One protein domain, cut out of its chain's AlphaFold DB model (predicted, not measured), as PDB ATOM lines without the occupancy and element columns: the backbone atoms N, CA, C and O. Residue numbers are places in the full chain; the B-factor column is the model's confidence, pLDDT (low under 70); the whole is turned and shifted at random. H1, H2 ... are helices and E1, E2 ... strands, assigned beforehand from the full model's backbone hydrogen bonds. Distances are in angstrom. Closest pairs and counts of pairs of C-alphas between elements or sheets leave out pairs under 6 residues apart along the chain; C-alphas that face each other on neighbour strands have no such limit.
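AT A GLANCE: This is residues 10 to 135 of the 163 residues of an uncharacterized protein of Sporolactobacillus inulinus (UniProt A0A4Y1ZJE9). A strongly twisted five-stranded sheet is sandwiched between helices in three layers: H1 and H2 pack on one face, the long H3 on the other. The end of H3, residues 129 to 135, sticks out, and so do residues 31 to 38 of a long loop. The printed part has 126 residues, three named helices and five named strands, along the chain E1 E2 E3 H1 E4 H2 E5 H3; the sheet, order E2 E3 E1 E4 E5, is mixed, as is the class, helices and strands. It is compact, radius of gyration of the C-alphas 14.3 A, spanning 43 by 35 by 30 A.

HOW THE PARTS SIT: Start at E1, residues 10 to 13, with parallel neighbours E3, residues 51 to 56 (N 12 and O 54, 2.7 A), and E4, residues 80 to 83 (N 82 and O 11, 2.7 A). Edge strand E2, residues 43 to 48, forms an antiparallel hairpin with E3; N 46 and O 53 are 2.9 A apart. H1, residues 68 to 76, is on the sheet at a height of 8.4 A over it; E3, H1, E4 form a split strand-helix-strand unit, two strands that run the same way with E1 between them in the sheet, and its crossover is right-handed. H2, residues 89 to 101, is on the same face and touches H1 with residues 95 to 99 alone; the closest C-alphas, Ile 75 and Ala 99, are 6.4 A apart. Edge strand E5, residues 105 to 108, is parallel to E4, with N 107 and O 81 2.8 A apart; E4, H2, E5 form a strand-helix-strand unit, two parallel neighbour strands with a helix between them along the chain, and its crossover is right-handed. H3, residues 116 to 135, is on the opposite face; its C-alpha 124 is 6.2 A from C-alpha 51, its closest in E3. In H1, H2 and H3 every O i to N i+4 pair is within hydrogen-bond range.

IN THESE COORDINATES: Find C-alpha 10 at (-26.312, 4.859, -5.313), where E1 begins. E2 and E3 each measure 15.8 A, H2 18.4 A; H3 runs 28.9 A to C-alpha 135 at (-18.898, 14.450, 11.482).

THE WHOLE: The farthest C-alphas, Arg 35 and Gln 133, are 44.4 A apart. The printed part has no cut. The links E1 to E2 and E3 to H1 are long. Look for pLDDT under 70 at residues 17 to 41, 59 and 110.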
ATOM      1  N   ILE A  10     -26.792   4.224  -4.082       93.94
ATOM      2  CA  ILE A  10     -26.312   4.859  -5.313       93.94
ATOM      3  C   ILE A  10     -27.284   4.474  -6.422       93.94
ATOM      4  O   ILE A  10     -27.509   3.285  -6.629       93.94
ATOM      5  N   LEU A  11     -27.871   5.451  -7.112       94.19
ATOM      6  CA  LEU A  11     -28.614   5.203  -8.350       94.19
ATOM      7  C   LEU A  11     -27.677   5.419  -9.531       94.19
ATOM      8  O   LEU A  11     -27.139   6.505  -9.674       94.19
ATOM      9  N   VAL A  12     -27.498   4.411 -10.367       93.06
ATOM     10  CA  VAL A  12     -26.704   4.467 -11.591       93.06
ATOM     11  C   VAL A  12     -27.648   4.672 -12.768       93.06
ATOM     12  O   VAL A  12     -28.628   3.939 -12.903       93.06
ATOM     13  N   VAL A  13     -27.352   5.661 -13.607       91.50
ATOM     14  CA  VAL A  13     -28.109   5.983 -14.822       91.50
ATOM     15  C   VAL A  13     -27.209   5.775 -16.029       91.50
ATOM     16  O   VAL A  13     -26.081   6.264 -16.041       91.50
ATOM     17  N   GLY A  14     -27.722   5.064 -17.030       85.38
ATOM     18  CA  GLY A  14     -26.999   4.724 -18.255       85.38
ATOM     19  C   GLY A  14     -26.466   3.296 -18.285       85.38
ATOM     20  O   GLY A  14     -26.142   2.825 -19.357       85.38
ATOM     21  N   ALA A  15     -26.435   2.579 -17.157       81.69
ATOM     22  CA  ALA A  15     -25.959   1.196 -17.137       81.69
ATOM     23  C   ALA A  15     -26.813   0.277 -18.028       81.69
ATOM     24  O   ALA A  15     -28.030   0.443 -18.128       81.69
ATOM     25  N   SER A  16     -26.173  -0.721 -18.629       71.00
ATOM     26  CA  SER A  16     -26.848  -1.731 -19.440       71.00
ATOM     27  C   SER A  16     -27.611  -2.729 -18.565       71.00
ATOM     28  O   SER A  16     -27.259  -2.984 -17.411       71.00
ATOM     29  N   HIS A  17     -28.632  -3.384 -19.127       61.44
ATOM     30  CA  HIS A  17     -29.393  -4.423 -18.418       61.44
ATOM     31  C   HIS A  17     -28.513  -5.569 -17.880       61.44
ATOM     32  O   HIS A  17     -28.802  -6.114 -16.812       61.44
ATOM     33  N   SER A  18     -27.426  -5.906 -18.581       59.94
ATOM     34  CA  SER A  18     -26.435  -6.911 -18.175       59.94
ATOM     35  C   SER A  18     -25.625  -6.508 -16.941       59.94
ATOM     36  O   SER A  18     -25.205  -7.376 -16.177       59.94
ATOM     37  N   ASP A  19     -25.458  -5.211 -16.687       62.38
ATOM     38  CA  ASP A  19     -24.633  -4.704 -15.586       62.38
ATOM     39  C   ASP A  19     -25.260  -4.983 -14.215       62.38
ATOM     40  O   ASP A  19     -24.563  -5.190 -13.222       62.38
ATOM     41  N   GLY A  20     -26.594  -5.047 -14.163       52.94
ATOM     42  CA  GLY A  20     -27.341  -5.446 -12.970       52.94
ATOM     43  C   GLY A  20     -27.397  -6.962 -12.744       52.94
ATOM     44  O   GLY A  20     -27.793  -7.391 -11.659       52.94
ATOM     45  N   ALA A  21     -27.022  -7.764 -13.748       49.84
ATOM     46  CA  ALA A  21     -27.092  -9.225 -13.732       49.84
ATOM     47  C   ALA A  21     -25.765  -9.903 -13.360       49.84
ATOM     48  O   ALA A  21     -25.755 -11.117 -13.164       49.84
ATOM     49  N   LEU A  22     -24.659  -9.154 -13.238       45.03
ATOM     50  CA  LEU A  22     -23.357  -9.723 -12.890       45.03
ATOM     51  C   LEU A  22     -23.384 -10.324 -11.468       45.03
ATOM     52  O   LEU A  22     -23.517  -9.586 -10.482       45.03
ATOM     53  N   PRO A  23     -23.251 -11.658 -11.325       40.50
ATOM     54  CA  PRO A  23     -23.294 -12.326 -10.038       40.50
ATOM     55  C   PRO A  23     -21.914 -12.213  -9.389       40.50
ATOM     56  O   PRO A  23     -21.068 -13.086  -9.544       40.50
ATOM     57  N   PHE A  24     -21.654 -11.134  -8.654       42.75
ATOM     58  CA  PHE A  24     -20.479 -11.102  -7.783       42.75
ATOM     59  C   PHE A  24     -20.801 -11.742  -6.429       42.75
ATOM     60  O   PHE A  24     -21.842 -11.484  -5.820       42.75
ATOM     61  N   ALA A  25     -19.900 -12.627  -5.996       33.69
ATOM     62  CA  ALA A  25     -20.012 -13.493  -4.828       33.69
ATOM     63  C   ALA A  25     -20.612 -12.778  -3.597       33.69
ATOM     64  O   ALA A  25     -20.028 -11.845  -3.046       33.69
ATOM     65  N   GLY A  26     -21.793 -13.234  -3.164       37.28
ATOM     66  CA  GLY A  26     -22.460 -12.777  -1.935       37.28
ATOM     67  C   GLY A  26     -23.722 -11.921  -2.115       37.28
ATOM     68  O   GLY A  26     -24.287 -11.461  -1.119       37.28
ATOM     69  N   VAL A  27     -24.206 -11.702  -3.342       39.44
ATOM     70  CA  VAL A  27     -25.435 -10.927  -3.590       39.44
ATOM     71  C   VAL A  27     -26.682 -11.799  -3.405       39.44
ATOM     72  O   VAL A  27     -27.037 -12.603  -4.261       39.44
ATOM     73  N   GLN A  28     -27.402 -11.599  -2.295       35.53
ATOM     74  CA  GLN A  28     -28.798 -12.032  -2.188       35.53
ATOM     75  C   GLN A  28     -29.637 -11.213  -3.172       35.53
ATOM     76  O   GLN A  28     -30.024 -10.074  -2.891       35.53
ATOM     77  N   ILE A  29     -29.924 -11.799  -4.333       40.72
ATOM     78  CA  ILE A  29     -31.000 -11.338  -5.202       40.72
ATOM     79  C   ILE A  29     -32.283 -11.562  -4.404       40.72
ATOM     80  O   ILE A  29     -32.728 -12.695  -4.221       40.72
ATOM     81  N   ALA A  30     -32.860 -10.490  -3.858       40.41
ATOM     82  CA  ALA A  30     -34.182 -10.545  -3.253       40.41
ATOM     83  C   ALA A  30     -35.211 -10.751  -4.376       40.41
ATOM     84  O   ALA A  30     -35.898  -9.818  -4.790       40.41
ATOM     85  N   ASN A  31     -35.291 -11.982  -4.879       38.66
ATOM     86  CA  ASN A  31     -36.288 -12.457  -5.823       38.66
ATOM     87  C   ASN A  31     -37.646 -12.507  -5.116       38.66
ATOM     88  O   ASN A  31     -38.159 -13.568  -4.765       38.66
ATOM     89  N   ARG A  32     -38.262 -11.343  -4.890       37.78
ATOM     90  CA  ARG A  32     -39.696 -11.278  -4.599       37.78
ATOM     91  C   ARG A  32     -40.467 -11.475  -5.902       37.78
ATOM     92  O   ARG A  32     -40.815 -10.526  -6.591       37.78
ATOM     93  N   ALA A  33     -40.672 -12.751  -6.208       36.22
ATOM     94  CA  ALA A  33     -41.826 -13.345  -6.877       36.22
ATOM     95  C   ALA A  33     -42.559 -12.502  -7.954       36.22
ATOM     96  O   ALA A  33     -43.510 -11.771  -7.693       36.22
ATOM     97  N   HIS A  34     -42.163 -12.705  -9.210       43.59
ATOM     98  CA  HIS A  34     -42.958 -13.409 -10.231       43.59
ATOM     99  C   HIS A  34     -44.409 -13.009 -10.608       43.59
ATOM    100  O   HIS A  34     -45.002 -13.734 -11.402       43.59
ATOM    101  N   ARG A  35     -44.987 -11.876 -10.173       38.97
ATOM    102  CA  ARG A  35     -46.335 -11.446 -10.654       38.97
ATOM    103  C   ARG A  35     -46.412 -10.177 -11.511       38.97
ATOM    104  O   ARG A  35     -47.471  -9.904 -12.049       38.97
ATOM    105  N   ASN A  36     -45.322  -9.432 -11.715       40.47
ATOM    106  CA  ASN A  36     -45.340  -8.160 -12.467       40.47
ATOM    107  C   ASN A  36     -44.130  -8.010 -13.410       40.47
ATOM    108  O   ASN A  36     -43.334  -7.083 -13.276       40.47
ATOM    109  N   ARG A  37     -43.962  -8.925 -14.373       45.28
ATOM    110  CA  ARG A  37     -42.783  -8.951 -15.267       45.28
ATOM    111  C   ARG A  37     -42.594  -7.697 -16.143       45.28
ATOM    112  O   ARG A  37     -41.463  -7.418 -16.505       45.28
ATOM    113  N   ARG A  38     -43.638  -6.899 -16.414       46.47
ATOM    114  CA  ARG A  38     -43.505  -5.600 -17.121       46.47
ATOM    115  C   ARG A  38     -43.122  -4.438 -16.180       46.47
ATOM    116  O   ARG A  38     -42.303  -3.601 -16.519       46.47
ATOM    117  N   LYS A  39     -43.642  -4.483 -14.946       45.09
ATOM    118  CA  LYS A  39     -43.330  -3.653 -13.753       45.09
ATOM    119  C   LYS A  39     -41.844  -3.532 -13.392       45.09
ATOM    120  O   LYS A  39     -41.365  -2.515 -12.899       45.09
ATOM    121  N   ALA A  40     -41.165  -4.666 -13.531       49.94
ATOM    122  CA  ALA A  40     -39.848  -4.937 -12.969       49.94
ATOM    123  C   ALA A  40     -38.675  -4.505 -13.873       49.94
ATOM    124  O   ALA A  40     -37.530  -4.753 -13.508       49.94
ATOM    125  N   ALA A  41     -38.936  -3.881 -15.026       64.56
ATOM    126  CA  ALA A  41     -37.912  -3.652 -16.047       64.56
ATOM    127  C   ALA A  41     -37.096  -2.355 -15.866       64.56
ATOM    128  O   ALA A  41     -35.941  -2.322 -16.271       64.56
ATOM    129  N   VAL A  42     -37.653  -1.320 -15.225       78.00
ATOM    130  CA  VAL A  42     -37.055   0.034 -15.240       78.00
ATOM    131  C   VAL A  42     -35.964   0.228 -14.187       78.00
ATOM    132  O   VAL A  42     -34.986   0.924 -14.419       78.00
ATOM    133  N   VAL A  43     -36.109  -0.361 -12.994       83.69
ATOM    134  CA  VAL A  43     -35.104  -0.222 -11.929       83.69
ATOM    135  C   VAL A  43     -34.779  -1.577 -11.325       83.69
ATOM    136  O   VAL A  43     -35.642  -2.221 -10.727       83.69
ATOM    137  N   SER A  44     -33.514  -1.978 -11.415       85.94
ATOM    138  CA  SER A  44     -32.989  -3.159 -10.720       85.94
ATOM    139  C   SER A  44     -32.157  -2.749  -9.504       85.94
ATOM    140  O   SER A  44     -31.755  -1.593  -9.373       85.94
ATOM    141  N   SER A  45     -31.922  -3.673  -8.567       86.12
ATOM    142  CA  SER A  45     -31.114  -3.377  -7.383       86.12
ATOM    143  C   SER A  45     -30.172  -4.507  -7.016       86.12
ATOM    144  O   SER A  45     -30.604  -5.655  -6.952       86.12
ATOM    145  N   CYS A  46     -28.945  -4.160  -6.648       85.00
ATOM    146  CA  CYS A  46     -27.977  -5.084  -6.070       85.00
ATOM    147  C   CYS A  46     -27.284  -4.456  -4.848       85.00
ATOM    148  O   CYS A  46     -27.589  -3.341  -4.408       85.00
ATOM    149  N   THR A  47     -26.367  -5.207  -4.247       86.31
ATOM    150  CA  THR A  47     -25.428  -4.685  -3.251       86.31
ATOM    151  C   THR A  47     -24.032  -4.812  -3.823       86.31
ATOM    152  O   THR A  47     -23.671  -5.889  -4.283       86.31
ATOM    153  N   GLN A  48     -23.237  -3.749  -3.725       82.62
ATOM    154  CA  GLN A  48     -21.844  -3.780  -4.136       82.62
ATOM    155  C   GLN A  48     -20.964  -3.163  -3.050       82.62
ATOM    156  O   GLN A  48     -21.107  -1.991  -2.690       82.62
ATOM    157  N   GLY A  49     -20.074  -3.982  -2.485       81.31
ATOM    158  CA  GLY A  49     -19.256  -3.595  -1.340       81.31
ATOM    159  C   GLY A  49     -20.112  -3.077  -0.178       81.31
ATOM    160  O   GLY A  49     -20.935  -3.797   0.391       81.31
ATOM    161  N   THR A  50     -19.925  -1.806   0.183       83.00
ATOM    162  CA  THR A  50     -20.647  -1.162   1.293       83.00
ATOM    163  C   THR A  50     -21.923  -0.429   0.868       83.00
ATOM    164  O   THR A  50     -22.691  -0.009   1.741       83.00
ATOM    165  N   ALA A  51     -22.182  -0.303  -0.437       86.31
ATOM    166  CA  ALA A  51     -23.301   0.445  -0.994       86.31
ATOM    167  C   ALA A  51     -24.435  -0.470  -1.475       86.31
ATOM    168  O   ALA A  51     -24.231  -1.607  -1.906       86.31
ATOM    169  N   ARG A  52     -25.661   0.049  -1.406       91.12
ATOM    170  CA  ARG A  52     -26.796  -0.483  -2.161       91.12
ATOM    171  C   ARG A  52     -26.830   0.229  -3.506       91.12
ATOM    172  O   ARG A  52     -26.755   1.453  -3.528       91.12
ATOM    173  N   VAL A  53     -26.973  -0.512  -4.592       90.75
ATOM    174  CA  VAL A  53     -26.963   0.055  -5.942       90.75
ATOM    175  C   VAL A  53     -28.330  -0.150  -6.571       90.75
ATOM    176  O   VAL A  53     -28.905  -1.235  -6.472       90.75
ATOM    177  N   PHE A  54     -28.866   0.904  -7.171       91.31
ATOM    178  CA  PHE A  54     -30.013   0.863  -8.064       91.31
ATOM    179  C   PHE A  54     -29.520   1.143  -9.476       91.31
ATOM    180  O   PHE A  54     -28.753   2.080  -9.656       91.31
ATOM    181  N   PHE A  55     -29.955   0.367 -10.459       90.25
ATOM    182  CA  PHE A  55     -29.677   0.640 -11.868       90.25
ATOM    183  C   PHE A  55     -30.966   1.076 -12.532       90.25
ATOM    184  O   PHE A  55     -31.949   0.335 -12.464       90.25
ATOM    185  N   LEU A  56     -30.952   2.270 -13.118       89.75
ATOM    186  CA  LEU A  56     -32.011   2.767 -13.977       89.75
ATOM    187  C   LEU A  56     -31.756   2.273 -15.396       89.75
ATOM    188  O   LEU A  56     -30.817   2.721 -16.052       89.75
ATOM    189  N   HIS A  57     -32.627   1.382 -15.839       84.50
ATOM    190  CA  HIS A  57     -32.683   0.894 -17.199       84.50
ATOM    191  C   HIS A  57     -33.766   1.670 -17.940       84.50
ATOM    192  O   HIS A  57     -34.913   1.705 -17.496       84.50
ATOM    193  N   SER A  58     -33.402   2.301 -19.051       74.00
ATOM    194  CA  SER A  58     -34.354   2.931 -19.963       74.00
ATOM    195  C   SER A  58     -34.088   2.403 -21.364       74.00
ATOM    196  O   SER A  58     -32.936   2.304 -21.783       74.00
ATOM    197  N   SER A  59     -35.154   2.029 -22.065       68.56
ATOM    198  CA  SER A  59     -35.098   1.562 -23.450       68.56
ATOM    199  C   SER A  59     -35.294   2.690 -24.470       68.56
ATOM    200  O   SER A  59     -35.345   2.409 -25.662       68.56
ATOM    201  N   GLY A  60     -35.461   3.939 -24.020       73.88
ATOM    202  CA  GLY A  60     -35.763   5.093 -24.867       73.88
ATOM    203  C   GLY A  60     -34.848   6.289 -24.610       73.88
ATOM    204  O   GLY A  60     -34.000   6.279 -23.719       73.88
ATOM    205  N   GLU A  61     -35.037   7.347 -25.398       83.88
ATOM    206  CA  GLU A  61     -34.289   8.605 -25.241       83.88
ATOM    207  C   GLU A  61     -34.715   9.397 -23.994       83.88
ATOM    208  O   GLU A  61     -33.947  10.206 -23.461       83.88
ATOM    209  N   THR A  62     -35.936   9.148 -23.513       88.06
ATOM    210  CA  THR A  62     -36.562   9.780 -22.348       88.06
ATOM    211  C   THR A  62     -37.291   8.745 -21.488       88.06
ATOM    212  O   THR A  62     -37.612   7.644 -21.932       88.06
ATOM    213  N   LEU A  63     -37.548   9.108 -20.230       86.25
ATOM    214  CA  LEU A  63     -38.393   8.351 -19.313       86.25
ATOM    215  C   LEU A  63     -39.862   8.544 -19.676       86.25
ATOM    216  O   LEU A  63     -40.350   9.678 -19.727       86.25
ATOM    217  N   GLY A  64     -40.569   7.431 -19.856       85.75
ATOM    218  CA  GLY A  64     -42.011   7.441 -20.086       85.75
ATOM    219  C   GLY A  64     -42.797   7.847 -18.836       85.75
ATOM    220  O   GLY A  64     -42.338   7.672 -17.702       85.75
ATOM    221  N   GLU A  65     -44.023   8.340 -19.018       86.25
ATOM    222  CA  GLU A  65     -44.890   8.765 -17.905       86.25
ATOM    223  C   GLU A  65     -45.147   7.647 -16.884       86.25
ATOM    224  O   GLU A  65     -45.180   7.892 -15.677       86.25
ATOM    225  N   GLU A  66     -45.249   6.400 -17.349       84.50
ATOM    226  CA  GLU A  66     -45.428   5.230 -16.483       84.50
ATOM    227  C   GLU A  66     -44.192   4.928 -15.614       84.50
ATOM    228  O   GLU A  66     -44.305   4.352 -14.524       84.50
ATOM    229  N   GLU A  67     -43.005   5.329 -16.070       83.69
ATOM    230  CA  GLU A  67     -41.718   5.065 -15.425       83.69
ATOM    231  C   GLU A  67     -41.400   6.116 -14.356       83.69
ATOM    232  O   GLU A  67     -40.857   5.792 -13.288       83.69
ATOM    233  N   LEU A  68     -41.792   7.373 -14.601       87.62
ATOM    234  CA  LEU A  68     -41.494   8.528 -13.749       87.62
ATOM    235  C   LEU A  68     -41.800   8.298 -12.255       87.62
ATOM    236  O   LEU A  68     -40.934   8.602 -11.426       87.62
ATOM    237  N   PRO A  69     -42.945   7.712 -11.837       88.56
ATOM    238  CA  PRO A  69     -43.221   7.464 -10.420       88.56
ATOM    239  C   PRO A  69     -42.255   6.467  -9.762       88.56
ATOM    240  O   PRO A  69     -42.017   6.526  -8.549       88.56
ATOM    241  N   ILE A  70     -41.724   5.504 -10.519       88.00
ATOM    242  CA  ILE A  70     -40.762   4.509 -10.022       88.00
ATOM    243  C   ILE A  70     -39.376   5.147  -9.922       88.00
ATOM    244  O   ILE A  70     -38.715   5.022  -8.881       88.00
ATOM    245  N   VAL A  71     -38.966   5.885 -10.954       90.06
ATOM    246  CA  VAL A  71     -37.680   6.593 -10.990       90.06
ATOM    247  C   VAL A  71     -37.613   7.643  -9.887       90.06
ATOM    248  O   VAL A  71     -36.673   7.634  -9.093       90.06
ATOM    249  N   LYS A  72     -38.658   8.460  -9.725       93.06
ATOM    250  CA  LYS A  72     -38.755   9.467  -8.657       93.06
ATOM    251  C   LYS A  72     -38.578   8.855  -7.270       93.06
ATOM    252  O   LYS A  72     -37.758   9.322  -6.481       93.06
ATOM    253  N   ARG A  73     -39.282   7.754  -6.976       91.81
ATOM    254  CA  ARG A  73     -39.129   7.032  -5.698       91.81
ATOM    255  C   ARG A  73     -37.718   6.482  -5.500       91.81
ATOM    256  O   ARG A  73     -37.243   6.439  -4.365       91.81
ATOM    257  N   SER A  74     -37.062   6.049  -6.570       91.56
ATOM    258  CA  SER A  74     -35.695   5.519  -6.522       91.56
ATOM    259  C   SER A  74     -34.674   6.630  -6.270       91.56
ATOM    260  O   SER A  74     -33.820   6.478  -5.395       91.56
ATOM    261  N   ILE A  75     -34.827   7.782  -6.927       94.12
ATOM    262  CA  ILE A  75     -34.017   8.987  -6.706       94.12
ATOM    263  C   ILE A  75     -34.134   9.458  -5.256       94.12
ATOM    264  O   ILE A  75     -33.123   9.566  -4.569       94.12
ATOM    265  N   MET A  76     -35.352   9.616  -4.733       92.75
ATOM    266  CA  MET A  76     -35.580  10.060  -3.347       92.75
ATOM    267  C   MET A  76     -34.991   9.116  -2.285       92.75
ATOM    268  O   MET A  76     -34.761   9.509  -1.142       92.75
ATOM    269  N   ARG A  77     -34.777   7.841  -2.626       91.38
ATOM    270  CA  ARG A  77     -34.160   6.841  -1.735       91.38
ATOM    271  C   ARG A  77     -32.640   6.779  -1.871       91.38
ATOM    272  O   ARG A  77     -32.000   6.073  -1.080       91.38
ATOM    273  N   SER A  78     -32.088   7.473  -2.856       93.31
ATOM    274  CA  SER A  78     -30.672   7.465  -3.187       93.31
ATOM    275  C   SER A  78     -29.929   8.549  -2.417       93.31
ATOM    276  O   SER A  78     -30.457   9.609  -2.109       93.31
ATOM    277  N   SER A  79     -28.700   8.235  -2.025       92.88
ATOM    278  CA  SER A  79     -27.769   9.196  -1.425       92.88
ATOM    279  C   SER A  79     -27.059  10.016  -2.499       92.88
ATOM    280  O   SER A  79     -26.690  11.157  -2.243       92.88
ATOM    281  N   VAL A  80     -26.871   9.426  -3.682       94.62
ATOM    282  CA  VAL A  80     -26.309  10.071  -4.869       94.62
ATOM    283  C   VAL A  80     -26.854   9.396  -6.124       94.62
ATOM    284  O   VAL A  80     -27.203   8.208  -6.091       94.62
ATOM    285  N   ILE A  81     -26.890  10.143  -7.217       95.31
ATOM    286  CA  ILE A  81     -27.089   9.627  -8.569       95.31
ATOM    287  C   ILE A  81     -25.745   9.665  -9.293       95.31
ATOM    288  O   ILE A  81     -25.126  10.719  -9.351       95.31
ATOM    289  N   LEU A  82     -25.306   8.534  -9.833       94.12
ATOM    290  CA  LEU A  82     -24.158   8.407 -10.720       94.12
ATOM    291  C   LEU A  82     -24.658   8.399 -12.171       94.12
ATOM    292  O   LEU A  82     -25.292   7.432 -12.597       94.12
ATOM    293  N   LEU A  83     -24.391   9.472 -12.912       93.38
ATOM    294  CA  LEU A  83     -24.702   9.581 -14.337       93.38
ATOM    295  C   LEU A  83     -23.519   9.069 -15.157       93.38
ATOM    296  O   LEU A  83     -22.455   9.686 -15.135       93.38
ATOM    297  N   LEU A  84     -23.695   7.960 -15.872       90.62
ATOM    298  CA  LEU A  84     -22.681   7.432 -16.785       90.62
ATOM    299  C   LEU A  84     -22.668   8.224 -18.098       90.62
ATOM    300  O   LEU A  84     -23.705   8.723 -18.528       90.62
ATOM    301  N   GLN A  85     -21.512   8.309 -18.765       85.25
ATOM    302  CA  GLN A  85     -21.389   9.074 -20.020       85.25
ATOM    303  C   GLN A  85     -22.292   8.573 -21.154       85.25
ATOM    304  O   GLN A  85     -22.699   9.356 -22.001       85.25
ATOM    305  N   HIS A  86     -22.613   7.282 -21.165       83.25
ATOM    306  CA  HIS A  86     -23.460   6.658 -22.181       83.25
ATOM    307  C   HIS A  86     -24.956   6.700 -21.824       83.25
ATOM    308  O   HIS A  86     -25.769   6.077 -22.502       83.25
ATOM    309  N   ALA A  87     -25.343   7.412 -20.760       86.12
ATOM    310  CA  ALA A  87     -26.750   7.647 -20.473       86.12
ATOM    311  C   ALA A  87     -27.395   8.481 -21.590       86.12
ATOM    312  O   ALA A  87     -26.851   9.509 -21.993       86.12
ATOM    313  N   ALA A  88     -28.588   8.079 -22.035       88.62
ATOM    314  CA  ALA A  88     -29.389   8.900 -22.936       88.62
ATOM    315  C   ALA A  88     -29.594  10.298 -22.331       88.62
ATOM    316  O   ALA A  88     -29.969  10.432 -21.161       88.62
ATOM    317  N   VAL A  89     -29.344  11.342 -23.128       90.12
ATOM    318  CA  VAL A  89     -29.326  12.734 -22.650       90.12
ATOM    319  C   VAL A  89     -30.663  13.118 -22.013       90.12
ATOM    320  O   VAL A  89     -30.674  13.695 -20.927       90.12
ATOM    321  N   GLY A  90     -31.789  12.742 -22.627       92.00
ATOM    322  CA  GLY A  90     -33.122  13.022 -22.087       92.00
ATOM    323  C   GLY A  90     -33.355  12.372 -20.721       92.00
ATOM    324  O   GLY A  90     -33.764  13.050 -19.775       92.00
ATOM    325  N   VAL A  91     -33.001  11.091 -20.575       91.00
ATOM    326  CA  VAL A  91     -33.064  10.363 -19.293       91.00
ATOM    327  C   VAL A  91     -32.162  11.006 -18.236       91.00
ATOM    328  O   VAL A  91     -32.589  11.194 -17.093       91.00
ATOM    329  N   ALA A  92     -30.932  11.378 -18.595       92.50
ATOM    330  CA  ALA A  92     -29.988  12.025 -17.685       92.50
ATOM    331  C   ALA A  92     -30.507  13.390 -17.203       92.50
ATOM    332  O   ALA A  92     -30.471  13.669 -16.001       92.50
ATOM    333  N   LEU A  93     -31.053  14.207 -18.109       94.69
ATOM    334  CA  LEU A  93     -31.642  15.508 -17.788       94.69
ATOM    335  C   LEU A  93     -32.870  15.372 -16.885       94.69
ATOM    336  O   LEU A  93     -32.969  16.075 -15.880       94.69
ATOM    337  N   GLN A  94     -33.779  14.441 -17.183       94.62
ATOM    338  CA  GLN A  94     -34.957  14.189 -16.348       94.62
ATOM    339  C   GLN A  94     -34.560  13.680 -14.957       94.62
ATOM    340  O   GLN A  94     -35.073  14.168 -13.947       94.62
ATOM    341  N   ALA A  95     -33.609  12.745 -14.873       93.81
ATOM    342  CA  ALA A  95     -33.098  12.254 -13.596       93.81
ATOM    343  C   ALA A  95     -32.438  13.378 -12.782       93.81
ATOM    344  O   ALA A  95     -32.723  13.512 -11.591       93.81
ATOM    345  N   ALA A  96     -31.616  14.221 -13.413       94.88
ATOM    346  CA  ALA A  96     -30.975  15.366 -12.769       94.88
ATOM    347  C   ALA A  96     -31.993  16.417 -12.298       94.88
ATOM    348  O   ALA A  96     -31.863  16.943 -11.190       94.88
ATOM    349  N   ALA A  97     -33.037  16.686 -13.086       95.69
ATOM    350  CA  ALA A  97     -34.115  17.594 -12.706       95.69
ATOM    351  C   ALA A  97     -34.851  17.094 -11.454       95.69
ATOM    352  O   ALA A  97     -34.994  17.836 -10.482       95.69
ATOM    353  N   ILE A  98     -35.230  15.811 -11.426       95.50
ATOM    354  CA  ILE A  98     -35.868  15.191 -10.255       95.50
ATOM    355  C   ILE A  98     -34.926  15.231  -9.041       95.50
ATOM    356  O   ILE A  98     -35.362  15.516  -7.923       95.50
ATOM    357  N   ALA A  99     -33.634  14.964  -9.240       95.44
ATOM    358  CA  ALA A  99     -32.627  15.009  -8.183       95.44
ATOM    359  C   ALA A  99     -32.523  16.397  -7.550       95.44
ATOM    360  O   ALA A  99     -32.557  16.515  -6.324       95.44
ATOM    361  N   LYS A 100     -32.480  17.439  -8.387       95.50
ATOM    362  CA  LYS A 100     -32.451  18.841  -7.968       95.50
ATOM    363  C   LYS A 100     -33.677  19.190  -7.126       95.50
ATOM    364  O   LYS A 100     -33.519  19.730  -6.038       95.50
ATOM    365  N   THR A 101     -34.879  18.812  -7.565       95.62
ATOM    366  CA  THR A 101     -36.126  19.044  -6.807       95.62
ATOM    367  C   THR A 101     -36.112  18.385  -5.424       95.62
ATOM    368  O   THR A 101     -36.731  18.890  -4.491       95.62
ATOM    369  N   HIS A 102     -35.409  17.263  -5.269       93.19
ATOM    370  CA  HIS A 102     -35.358  16.497  -4.022       93.19
ATOM    371  C   HIS A 102     -34.050  16.649  -3.234       93.19
ATOM    372  O   HIS A 102     -33.851  15.911  -2.267       93.19
ATOM    373  N   ASN A 103     -33.179  17.598  -3.599       92.56
ATOM    374  CA  ASN A 103     -31.866  17.814  -2.977       92.56
ATOM    375  C   ASN A 103     -31.002  16.538  -2.916       92.56
ATOM    376  O   ASN A 103     -30.317  16.270  -1.925       92.56
ATOM    377  N   VAL A 104     -31.065  15.722  -3.969       93.38
ATOM    378  CA  VAL A 104     -30.226  14.530  -4.129       93.38
ATOM    379  C   VAL A 104     -29.015  14.909  -4.970       93.38
ATOM    380  O   VAL A 104     -29.156  15.453  -6.064       93.38
ATOM    381  N   ASN A 105     -27.822  14.599  -4.467       93.19
ATOM    382  CA  ASN A 105     -26.586  14.911  -5.172       93.19
ATOM    383  C   ASN A 105     -26.489  14.120  -6.479       93.19
ATOM    384  O   ASN A 105     -26.755  12.916  -6.512       93.19
ATOM    385  N   VAL A 106     -26.045  14.800  -7.529       93.56
ATOM    386  CA  VAL A 106     -25.745  14.203  -8.829       93.56
ATOM    387  C   VAL A 106     -24.237  14.219  -9.015       93.56
ATOM    388  O   VAL A 106     -23.591  15.246  -8.833       93.56
ATOM    389  N   MET A 107     -23.687  13.065  -9.357       91.50
ATOM    390  CA  MET A 107     -22.294  12.871  -9.697       91.50
ATOM    391  C   MET A 107     -22.231  12.417 -11.146       91.50
ATOM    392  O   MET A 107     -22.815  11.398 -11.514       91.50
ATOM    393  N   ILE A 108     -21.541  13.192 -11.968       88.44
ATOM    394  CA  ILE A 108     -21.208  12.789 -13.333       88.44
ATOM    395  C   ILE A 108     -20.066  11.781 -13.240       88.44
ATOM    396  O   ILE A 108     -19.230  11.904 -12.342       88.44
ATOM    397  N   ASP A 109     -20.069  10.781 -14.121       80.50
ATOM    398  CA  ASP A 109     -19.020   9.771 -14.220       80.50
ATOM    399  C   ASP A 109     -17.636  10.425 -14.104       80.50
ATOM    400  O   ASP A 109     -17.244  11.183 -14.996       80.50
ATOM    401  N   PRO A 110     -16.920  10.189 -12.991       66.06
ATOM    402  CA  PRO A 110     -15.690  10.910 -12.714       66.06
ATOM    403  C   PRO A 110     -14.530  10.434 -13.591       66.06
ATOM    404  O   PRO A 110     -13.509  11.112 -13.638       66.06
ATOM    405  N   ASP A 111     -14.646   9.267 -14.234       78.94
ATOM    406  CA  ASP A 111     -13.569   8.684 -15.032       78.94
ATOM    407  C   ASP A 111     -14.136   7.660 -16.034       78.94
ATOM    408  O   ASP A 111     -14.398   6.508 -15.663       78.94
ATOM    409  N   PRO A 112     -14.354   8.046 -17.304       72.25
ATOM    410  CA  PRO A 112     -15.067   7.206 -18.261       72.25
ATOM    411  C   PRO A 112     -14.392   5.873 -18.556       72.25
ATOM    412  O   PRO A 112     -15.096   4.918 -18.883       72.25
ATOM    413  N   MET A 113     -13.069   5.794 -18.406       82.38
ATOM    414  CA  MET A 113     -12.267   4.624 -18.769       82.38
ATOM    415  C   MET A 113     -12.347   3.487 -17.747       82.38
ATOM    416  O   MET A 113     -11.931   2.368 -18.042       82.38
ATOM    417  N   LEU A 114     -12.894   3.732 -16.555       83.38
ATOM    418  CA  LEU A 114     -13.000   2.700 -15.526       83.38
ATOM    419  C   LEU A 114     -14.163   1.743 -15.759       83.38
ATOM    420  O   LEU A 114     -15.231   2.104 -16.263       83.38
ATOM    421  N   ALA A 115     -13.999   0.526 -15.252       86.88
ATOM    422  CA  ALA A 115     -15.094  -0.421 -15.172       86.88
ATOM    423  C   ALA A 115     -16.179   0.081 -14.202       86.88
ATOM    424  O   ALA A 115     -15.899   0.677 -13.155       86.88
ATOM    425  N   LEU A 116     -17.444  -0.213 -14.509       86.19
ATOM    426  CA  LEU A 116     -18.592   0.188 -13.692       86.19
ATOM    427  C   LEU A 116     -18.468  -0.198 -12.203       86.19
ATOM    428  O   LEU A 116     -18.770   0.647 -11.350       86.19
ATOM    429  N   PRO A 117     -17.972  -1.400 -11.836       87.19
ATOM    430  CA  PRO A 117     -17.777  -1.733 -10.433       87.19
ATOM    431  C   PRO A 117     -16.827  -0.771  -9.708       87.19
ATOM    432  O   PRO A 117     -17.068  -0.407  -8.555       87.19
ATOM    433  N   GLU A 118     -15.770  -0.324 -10.377       86.75
ATOM    434  CA  GLU A 118     -14.794   0.605  -9.808       86.75
ATOM    435  C   GLU A 118     -15.369   2.014  -9.680       86.75
ATOM    436  O   GLU A 118     -15.164   2.666  -8.651       86.75
ATOM    437  N   LYS A 119     -16.177   2.445 -10.655       88.44
ATOM    438  CA  LYS A 119     -16.939   3.704 -10.597       88.44
ATOM    439  C   LYS A 119     -17.859   3.737  -9.377       88.44
ATOM    440  O   LYS A 119     -17.844   4.695  -8.603       88.44
ATOM    441  N   ILE A 120     -18.599   2.651  -9.143       89.12
ATOM    442  CA  ILE A 120     -19.488   2.506  -7.980       89.12
ATOM    443  C   ILE A 120     -18.690   2.504  -6.670       89.12
ATOM    444  O   ILE A 120     -19.102   3.146  -5.700       89.12
ATOM    445  N   LYS A 121     -17.539   1.822  -6.628       88.44
ATOM    446  CA  LYS A 121     -16.651   1.816  -5.456       88.44
ATOM    447  C   LYS A 121     -16.160   3.228  -5.123       88.44
ATOM    448  O   LYS A 121     -16.344   3.668  -3.991       88.44
ATOM    449  N   ARG A 122     -15.626   3.970  -6.104       87.62
ATOM    450  CA  ARG A 122     -15.171   5.363  -5.918       87.62
ATOM    451  C   ARG A 122     -16.304   6.266  -5.423       87.62
ATOM    452  O   ARG A 122     -16.110   7.019  -4.470       87.62
ATOM    453  N   ALA A 123     -17.498   6.141  -6.004       89.31
ATOM    454  CA  ALA A 123     -18.685   6.877  -5.565       89.31
ATOM    455  C   ALA A 123     -19.037   6.588  -4.094       89.31
ATOM    456  O   ALA A 123     -19.313   7.498  -3.308       89.31
ATOM    457  N   ALA A 124     -19.005   5.314  -3.694       89.25
ATOM    458  CA  ALA A 124     -19.267   4.906  -2.318       89.25
ATOM    459  C   ALA A 124     -18.212   5.449  -1.339       89.25
ATOM    460  O   ALA A 124     -18.569   5.916  -0.250       89.25
ATOM    461  N   ASP A 125     -16.938   5.432  -1.729       89.00
ATOM    462  CA  ASP A 125     -15.825   5.926  -0.917       89.00
ATOM    463  C   ASP A 125     -15.906   7.446  -0.719       89.00
ATOM    464  O   ASP A 125     -15.791   7.923   0.413       89.00
ATOM    465  N   GLN A 126     -16.220   8.212  -1.769       87.69
ATOM    466  CA  GLN A 126     -16.438   9.661  -1.673       87.69
ATOM    467  C   GLN A 126     -17.607  10.008  -0.740       87.69
ATOM    468  O   GLN A 126     -17.489  10.887   0.118       87.69
ATOM    469  N   LEU A 127     -18.722   9.272  -0.826       87.25
ATOM    470  CA  LEU A 127     -19.850   9.439   0.096       87.25
ATOM    471  C   LEU A 127     -19.458   9.159   1.550       87.25
ATOM    472  O   LEU A 127     -19.930   9.830   2.478       87.25
ATOM    473  N   LEU A 128     -18.611   8.154   1.773       86.00
ATOM    474  CA  LEU A 128     -18.128   7.816   3.103       86.00
ATOM    475  C   LEU A 128     -17.205   8.911   3.649       86.00
ATOM    476  O   LEU A 128     -17.396   9.331   4.795       86.00
ATOM    477  N   GLN A 129     -16.261   9.395   2.841       85.75
ATOM    478  CA  GLN A 129     -15.336  10.471   3.200       85.75
ATOM    479  C   GLN A 129     -16.085  11.767   3.527       85.75
ATOM    480  O   GLN A 129     -15.905  12.314   4.617       85.75
ATOM    481  N   ALA A 130     -17.023  12.194   2.676       84.75
ATOM    482  CA  ALA A 130     -17.849  13.380   2.917       84.75
ATOM    483  C   ALA A 130     -18.624  13.277   4.245       84.75
ATOM    484  O   ALA A 130     -18.723  14.229   5.028       84.75
ATOM    485  N   LYS A 131     -19.134  12.083   4.570       83.75
ATOM    486  CA  LYS A 131     -19.820  11.823   5.843       83.75
ATOM    487  C   LYS A 131     -18.876  11.865   7.045       83.75
ATOM    488  O   LYS A 131     -19.294  12.295   8.123       83.75
ATOM    489  N   GLN A 132     -17.642  11.386   6.902       83.19
ATOM    490  CA  GLN A 132     -16.626  11.445   7.955       83.19
ATOM    491  C   GLN A 132     -16.187  12.888   8.217       83.19
ATOM    492  O   GLN A 132     -16.220  13.317   9.371       83.19
ATOM    493  N   GLN A 133     -15.899  13.654   7.163       81.94
ATOM    494  CA  GLN A 133     -15.554  15.075   7.245       81.94
ATOM    495  C   GLN A 133     -16.664  15.873   7.935       81.94
ATOM    496  O   GLN A 133     -16.413  16.526   8.945       81.94
ATOM    497  N   ARG A 134     -17.927  15.711   7.510       79.06
ATOM    498  CA  ARG A 134     -19.074  16.384   8.149       79.06
ATOM    499  C   ARG A 134     -19.173  16.079   9.646       79.06
ATOM    500  O   ARG A 134     -19.494  16.958  10.442       79.06
ATOM    501  N   ARG A 135     -18.897  14.838  10.059       79.31
ATOM    502  CA  ARG A 135     -18.898  14.450  11.482       79.31
ATOM    503  C   ARG A 135     -17.748  15.082  12.257       79.31
ATOM    504  O   ARG A 135     -17.971  15.477  13.399       79.31
TER     505      ARG A 135